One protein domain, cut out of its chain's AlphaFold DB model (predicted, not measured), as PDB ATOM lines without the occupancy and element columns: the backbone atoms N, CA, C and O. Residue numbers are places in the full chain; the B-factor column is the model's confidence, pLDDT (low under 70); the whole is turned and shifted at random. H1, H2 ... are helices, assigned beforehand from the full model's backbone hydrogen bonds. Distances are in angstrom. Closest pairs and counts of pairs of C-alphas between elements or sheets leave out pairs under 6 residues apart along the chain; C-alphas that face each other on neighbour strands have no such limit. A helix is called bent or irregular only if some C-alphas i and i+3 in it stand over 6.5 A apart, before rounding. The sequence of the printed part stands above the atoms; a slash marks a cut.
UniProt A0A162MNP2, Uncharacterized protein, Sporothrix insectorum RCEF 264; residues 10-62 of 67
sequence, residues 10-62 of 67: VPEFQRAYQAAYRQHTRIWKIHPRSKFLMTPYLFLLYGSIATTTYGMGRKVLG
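This is residues 10 to 62 of the 67 residues of an uncharacterized protein of Sporothrix insectorum RCEF 264 (UniProt A0A162MNP2). One long helix, H3, makes most of the length and sticks out as an arm with residues 39 to 62, while at its beginning the chain folds into a small head of the shorter helix H1 and the single turn H2. H1 packs on H2 and stays away from H3. The printed part has 53 residues with three named helices, in the order H1, H2, H3, and no named strand; the class is all helix. The whole is extended, with a radius of gyration of the C-alphas of 18.0 A and spans of 59 by 18 by 13 A.

H3, residues 34 to 60, touches H2, residues 27 to 30, only at the corner by their link, and only just, with 3 pairs of C-alphas within 8 A. Their closest C-alphas are those of Trp 28 and Ser 34, 6.4 A apart, and H3 takes part with residues 34 to 38 alone. H1, residues 10 to 22, touches H2 with residues 17 to 21 alone; the closest C-alphas are those of Ala 20 and Ile 30, 6.4 A apart. H1 and H3 are apart. In H1 every O i to N i+4 pair is within hydrogen-bond range, in H3 22 of 23 are, and H2 is too short for such a pair.

H3 is 38.1 A long, from C-alpha 34 at (95.337, 42.844, 74.520) to C-alpha 60 at (121.386, 16.063, 66.920). It is neither bent nor irregular, but only just: C-alphas 37 and 40 are 6.2 A apart. H2 measures 5.5 A. H1 measures 18.2 A and begins with C-alpha 10 at (84.267, 47.389, 87.256).

The two C-alphas farthest apart are those of Pro 11 and Gly 62, at 58.9 A. Residues 39 to 62, of which 39 to 60 belong to H3, stand free. The links H1 to H2 and H2 to H3 are tight. The printed part has no cut; its mean pLDDT is 96.2, and no printed residue is under 70.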
ATOM      1  N   VAL A  10      84.581  48.831  87.191       93.62
ATOM      2  CA  VAL A  10      84.267  47.389  87.256       93.62
ATOM      3  C   VAL A  10      82.984  47.033  86.487       93.62
ATOM      4  O   VAL A  10      83.054  46.125  85.655       93.62
ATOM      5  N   PRO A  11      81.843  47.736  86.660       96.06
ATOM      6  CA  PRO A  11      80.618  47.392  85.932       96.06
ATOM      7  C   PRO A  11      80.740  47.579  84.414       96.06
ATOM      8  O   PRO A  11      80.120  46.842  83.647       96.06
ATOM      9  N   GLU A  12      81.543  48.552  83.972       94.38
ATOM     10  CA  GLU A  12      81.842  48.791  82.555       94.38
ATOM     11  C   GLU A  12      82.606  47.601  81.962       94.38
ATOM     12  O   GLU A  12      82.173  47.012  80.967       94.38
ATOM     13  N   PHE A  13      83.688  47.177  82.622       94.75
ATOM     14  CA  PHE A  13      84.463  46.021  82.184       94.75
ATOM     15  C   PHE A  13      83.655  44.725  82.231       94.75
ATOM     16  O   PHE A  13      83.732  43.939  81.291       94.75
ATOM     17  N   GLN A  14      82.837  44.501  83.262       95.94
ATOM     18  CA  GLN A  14      81.976  43.317  83.337       95.94
ATOM     19  C   GLN A  14      81.043  43.222  82.125       95.94
ATOM     20  O   GLN A  14      80.992  42.174  81.480       95.94
ATOM     21  N   ARG A  15      80.368  44.320  81.753       95.94
ATOM     22  CA  ARG A  15      79.500  44.354  80.563       95.94
ATOM     23  C   ARG A  15      80.280  44.090  79.278       95.94
ATOM     24  O   ARG A  15      79.851  43.263  78.472       95.94
ATOM     25  N   ALA A  16      81.428  44.746  79.102       95.75
ATOM     26  CA  ALA A  16      82.268  44.582  77.915       95.75
ATOM     27  C   ALA A  16      82.778  43.138  77.765       95.75
ATOM     28  O   ALA A  16      82.664  42.543  76.692       95.75
ATOM     29  N   TYR A  17      83.271  42.539  78.851       96.44
ATOM     30  CA  TYR A  17      83.771  41.165  78.848       96.44
ATOM     31  C   TYR A  17      82.658  40.147  78.618       96.44
ATOM     32  O   TYR A  17      82.835  39.235  77.814       96.44
ATOM     33  N   GLN A  18      81.496  40.311  79.251       96.25
ATOM     34  CA  GLN A  18      80.348  39.428  79.029       96.25
ATOM     35  C   GLN A  18      79.803  39.534  77.598       96.25
ATOM     36  O   GLN A  18      79.375  38.532  77.027       96.25
ATOM     37  N   ALA A  19      79.800  40.725  76.991       96.44
ATOM     38  CA  ALA A  19      79.409  40.904  75.591       96.44
ATOM     39  C   ALA A  19      80.394  40.218  74.630       96.44
ATOM     40  O   ALA A  19      79.974  39.448  73.769       96.44
ATOM     41  N   ALA A  20      81.699  40.419  74.821       95.31
ATOM     42  CA  ALA A  20      82.724  39.790  73.989       95.31
ATOM     43  C   ALA A  20      82.785  38.263  74.173       95.31
ATOM     44  O   ALA A  20      83.008  37.525  73.213       95.31
ATOM     45  N   TYR A  21      82.540  37.769  75.391       93.94
ATOM     46  CA  TYR A  21      82.481  36.335  75.675       93.94
ATOM     47  C   TYR A  21      81.279  35.663  74.998       93.94
ATOM     48  O   TYR A  21      81.430  34.579  74.440       93.94
ATOM     49  N   ARG A  22      80.115  36.334  74.953       95.31
ATOM     50  CA  ARG A  22      78.948  35.888  74.163       95.31
ATOM     51  C   ARG A  22      79.240  35.800  72.662       95.31
ATOM     52  O   ARG A  22      78.639  34.988  71.979       95.31
ATOM     53  N   GLN A  23      80.189  36.592  72.163       96.25
ATOM     54  CA  GLN A  23      80.698  36.519  70.785       96.25
ATOM     55  C   GLN A  23      81.849  35.507  70.628       96.25
ATOM     56  O   GLN A  23      82.581  35.545  69.642       96.25
ATOM     57  N   HIS A  24      82.061  34.631  71.615       94.81
ATOM     58  CA  HIS A  24      83.135  33.636  71.648       94.81
ATOM     59  C   HIS A  24      84.553  34.219  71.515       94.81
ATOM     60  O   HIS A  24      85.497  33.531  71.111       94.81
ATOM     61  N   THR A  25      84.751  35.479  71.910       95.38
ATOM     62  CA  THR A  25      86.094  36.059  71.974       95.38
ATOM     63  C   THR A  25      86.848  35.471  73.164       95.38
ATOM     64  O   THR A  25      86.382  35.496  74.302       95.38
ATOM     65  N   ARG A  26      88.055  34.947  72.917       94.50
ATOM     66  CA  ARG A  26      88.946  34.445  73.976       94.50
ATOM     67  C   ARG A  26      89.262  35.557  74.972       94.50
ATOM     68  O   ARG A  26      89.616  36.655  74.554       94.50
ATOM     69  N   ILE A  27      89.242  35.239  76.267       94.31
ATOM     70  CA  ILE A  27      89.413  36.205  77.368       94.31
ATOM     71  C   ILE A  27      90.665  37.081  77.188       94.31
ATOM     72  O   ILE A  27      90.595  38.300  77.332       94.31
ATOM     73  N   TRP A  28      91.792  36.492  76.779       94.00
ATOM     74  CA  TRP A  28      93.049  37.218  76.557       94.00
ATOM     75  C   TRP A  28      93.040  38.164  75.343       94.00
ATOM     76  O   TRP A  28      93.975  38.944  75.189       94.00
ATOM     77  N   LYS A  29      92.004  38.142  74.494       95.31
ATOM     78  CA  LYS A  29      91.834  39.035  73.329       95.31
ATOM     79  C   LYS A  29      90.816  40.161  73.551       95.31
ATOM     80  O   LYS A  29      90.706  41.013  72.680       95.31
ATOM     81  N   ILE A  30      90.073  40.158  74.660       95.94
ATOM     82  CA  ILE A  30      88.911  41.044  74.854       95.94
ATOM     83  C   ILE A  30      89.314  42.506  75.091       95.94
ATOM     84  O   ILE A  30      88.688  43.417  74.559       95.94
ATOM     85  N   HIS A  31      90.341  42.756  75.905       94.94
ATOM     86  CA  HIS A  31      90.695  44.120  76.294       94.94
ATOM     87  C   HIS A  31      91.348  44.877  75.119       94.94
ATOM     88  O   HIS A  31      92.181  44.296  74.428       94.94
ATOM     89  N   PRO A  32      91.122  46.193  74.934       92.56
ATOM     90  CA  PRO A  32      91.780  46.971  73.872       92.56
ATOM     91  C   PRO A  32      93.316  46.824  73.836       92.56
ATOM     92  O   PRO A  32      93.916  46.565  72.795       92.56
ATOM     93  N   ARG A  33      93.961  46.892  75.011       95.38
ATOM     94  CA  ARG A  33      95.402  46.647  75.186       95.38
ATOM     95  C   ARG A  33      95.869  45.222  74.869       95.38
ATOM     96  O   ARG A  33      97.066  45.019  74.683       95.38
ATOM     97  N   SER A  34      94.970  44.237  74.796       95.81
ATOM     98  CA  SER A  34      95.337  42.844  74.520       95.81
ATOM     99  C   SER A  34      96.111  42.711  73.219       95.81
ATOM    100  O   SER A  34      97.082  41.968  73.187       95.81
ATOM    101  N   LYS A  35      95.759  43.455  72.162       93.44
ATOM    102  CA  LYS A  35      96.492  43.400  70.886       93.44
ATOM    103  C   LYS A  35      97.960  43.806  71.052       93.44
ATOM    104  O   LYS A  35      98.844  43.126  70.536       93.44
ATOM    105  N   PHE A  36      98.213  44.872  71.807       96.50
ATOM    106  CA  PHE A  36      99.556  45.410  72.024       96.50
ATOM    107  C   PHE A  36     100.406  44.538  72.948       96.50
ATOM    108  O   PHE A  36     101.617  44.500  72.788       96.50
ATOM    109  N   LEU A  37      99.783  43.803  73.872       96.69
ATOM    110  CA  LEU A  37     100.492  42.869  74.753       96.69
ATOM    111  C   LEU A  37     100.695  41.494  74.108       96.69
ATOM    112  O   LEU A  37     101.765  40.904  74.217       96.69
ATOM    113  N   MET A  38      99.678  40.978  73.417       97.06
ATOM    114  CA  MET A  38      99.709  39.633  72.838       97.06
ATOM    115  C   MET A  38     100.581  39.545  71.595       97.06
ATOM    116  O   MET A  38     101.217  38.519  71.400       97.06
ATOM    117  N   THR A  39     100.661  40.598  70.780       96.44
ATOM    118  CA  THR A  39     101.523  40.586  69.586       96.44
ATOM    119  C   THR A  39     102.991  40.301  69.932       96.44
ATOM    120  O   THR A  39     103.504  39.282  69.470       96.44
ATOM    121  N   PRO A  40     103.677  41.106  70.770       97.56
ATOM    122  CA  PRO A  40     105.072  40.837  71.114       97.56
ATOM    123  C   PRO A  40     105.238  39.530  71.900       97.56
ATOM    124  O   PRO A  40     106.189  38.794  71.652       97.56
ATOM    125  N   TYR A  41     104.295  39.193  72.788       97.31
ATOM    126  CA  TYR A  41     104.326  37.926  73.523       97.31
ATOM    127  C   TYR A  41     104.343  36.711  72.585       97.31
ATOM    128  O   TYR A  41     105.175  35.821  72.750       97.31
ATOM    129  N   LEU A  42     103.469  36.680  71.574       97.25
ATOM    130  CA  LEU A  42     103.397  35.565  70.629       97.25
ATOM    131  C   LEU A  42     104.634  35.489  69.727       97.25
ATOM    132  O   LEU A  42     105.100  34.387  69.448       97.25
ATOM    133  N   PHE A  43     105.200  36.631  69.319       98.25
ATOM    134  CA  PHE A  43     106.469  36.663  68.581       98.25
ATOM    135  C   PHE A  43     107.609  36.038  69.384       98.25
ATOM    136  O   PHE A  43     108.338  35.200  68.860       98.25
ATOM    137  N   LEU A  44     107.744  36.404  70.659       98.50
ATOM    138  CA  LEU A  44     108.784  35.854  71.528       98.50
ATOM    139  C   LEU A  44     108.552  34.369  71.824       98.50
ATOM    140  O   LEU A  44     109.492  33.575  71.767       98.50
ATOM    141  N   LEU A  45     107.307  33.976  72.094       98.06
ATOM    142  CA  LEU A  45     106.957  32.587  72.374       98.06
ATOM    143  C   LEU A  45     107.305  31.682  71.188       98.06
ATOM    144  O   LEU A  45     108.106  30.764  71.329       98.06
ATOM    145  N   TYR A  46     106.758  31.958  70.007       98.38
ATOM    146  CA  TYR A  46     107.010  31.104  68.846       98.38
ATOM    147  C   TYR A  46     108.419  31.278  68.284       98.38
ATOM    148  O   TYR A  46     109.014  30.302  67.832       98.38
ATOM    149  N   GLY A  47     108.990  32.482  68.369       98.38
ATOM    150  CA  GLY A  47     110.376  32.737  67.986       98.38
ATOM    151  C   GLY A  47     111.361  31.929  68.829       98.38
ATOM    152  O   GLY A  47     112.264  31.300  68.278       98.38
ATOM    153  N   SER A  48     111.166  31.868  70.149       98.38
ATOM    154  CA  SER A  48     112.015  31.062  71.037       98.38
ATOM    155  C   SER A  48     111.849  29.561  70.799       98.38
ATOM    156  O   SER A  48     112.850  28.846  70.739       98.38
ATOM    157  N   ILE A  49     110.621  29.078  70.572       98.50
ATOM    158  CA  ILE A  49     110.370  27.673  70.213       98.50
ATOM    159  C   ILE A  49     111.077  27.316  68.900       98.50
ATOM    160  O   ILE A  49     111.777  26.306  68.835       98.50
ATOM    161  N   ALA A  50     110.953  28.144  67.862       98.00
ATOM    162  CA  ALA A  50     111.608  27.902  66.577       98.00
ATOM    163  C   ALA A  50     113.141  27.904  66.709       98.00
ATOM    164  O   ALA A  50     113.810  26.982  66.245       98.00
ATOM    165  N   THR A  51     113.687  28.904  67.406       97.44
ATOM    166  CA  THR A  51     115.131  29.065  67.649       97.44
ATOM    167  C   THR A  51     115.701  27.862  68.400       97.44
ATOM    168  O   THR A  51     116.695  27.274  67.977       97.44
ATOM    169  N   THR A  52     115.054  27.448  69.492       97.00
ATOM    170  CA  THR A  52     115.501  26.298  70.293       97.00
ATOM    171  C   THR A  52     115.375  24.991  69.520       97.00
ATOM    172  O   THR A  52     116.305  24.193  69.539       97.00
ATOM    173  N   THR A  53     114.290  24.795  68.766       97.75
ATOM    174  CA  THR A  53     114.101  23.603  67.923       97.75
ATOM    175  C   THR A  53     115.170  23.495  66.839       97.75
ATOM    176  O   THR A  53     115.727  22.417  66.637       97.75
ATOM    177  N   TYR A  54     115.528  24.608  66.197       97.06
ATOM    178  CA  TYR A  54     116.637  24.650  65.245       97.06
ATOM    179  C   TYR A  54     117.978  24.296  65.908       97.06
ATOM    180  O   TYR A  54     118.696  23.426  65.412       97.06
ATOM    181  N   GLY A  55     118.288  24.897  67.063       97.12
ATOM    182  CA  GLY A  55     119.504  24.587  67.823       97.12
ATOM    183  C   GLY A  55     119.575  23.122  68.272       97.12
ATOM    184  O   GLY A  55     120.631  22.498  68.175       97.12
ATOM    185  N   MET A  56     118.449  22.541  68.696       96.69
ATOM    186  CA  MET A  56     118.348  21.116  69.023       96.69
ATOM    187  C   MET A  56     118.598  20.238  67.796       96.69
ATOM    188  O   MET A  56     119.416  19.323  67.866       96.69
ATOM    189  N   GLY A  57     117.948  20.527  66.665       96.88
ATOM    190  CA  GLY A  57     118.133  19.769  65.424       96.88
ATOM    191  C   GLY A  57     119.587  19.793  64.952       96.88
ATOM    192  O   GLY A  57     120.176  18.752  64.676       96.88
ATOM    193  N   ARG A  58     120.210  20.973  64.970       96.31
ATOM    194  CA  ARG A  58     121.647  21.150  64.720       96.31
ATOM    195  C   ARG A  58     122.500  20.276  65.641       96.31
ATOM    196  O   ARG A  58     123.411  19.602  65.166       96.31
ATOM    197  N   LYS A  59     122.188  20.248  66.939       96.06
ATOM    198  CA  LYS A  59     122.945  19.450  67.907       96.06
ATOM    199  C   LYS A  59     122.818  17.948  67.657       96.06
ATOM    200  O   LYS A  59     123.823  17.247  67.741       96.06
ATOM    201  N   VAL A  60     121.624  17.468  67.308       96.56
ATOM    202  CA  VAL A  60     121.386  16.063  66.920       96.56
ATOM    203  C   VAL A  60     122.214  15.683  65.690       96.56
ATOM    204  O   VAL A  60     122.745  14.580  65.627       96.56
ATOM    205  N   LEU A  61     122.391  16.611  64.748       97.00
ATOM    206  CA  LEU A  61     123.209  16.420  63.545       97.00
ATOM    207  C   LEU A  61     124.724  16.600  63.782       97.00
ATOM    208  O   LEU A  61     125.500  16.549  62.832       97.00
ATOM    209  N   GLY A  62     125.163  16.811  65.026       96.44
ATOM    210  CA  GLY A  62     126.581  16.907  65.388       96.44
ATOM    211  C   GLY A  62     127.196  18.303  65.265       96.44
ATOM    212  O   GLY A  62     128.385  18.471  65.536       96.44
TER     213      GLY A  62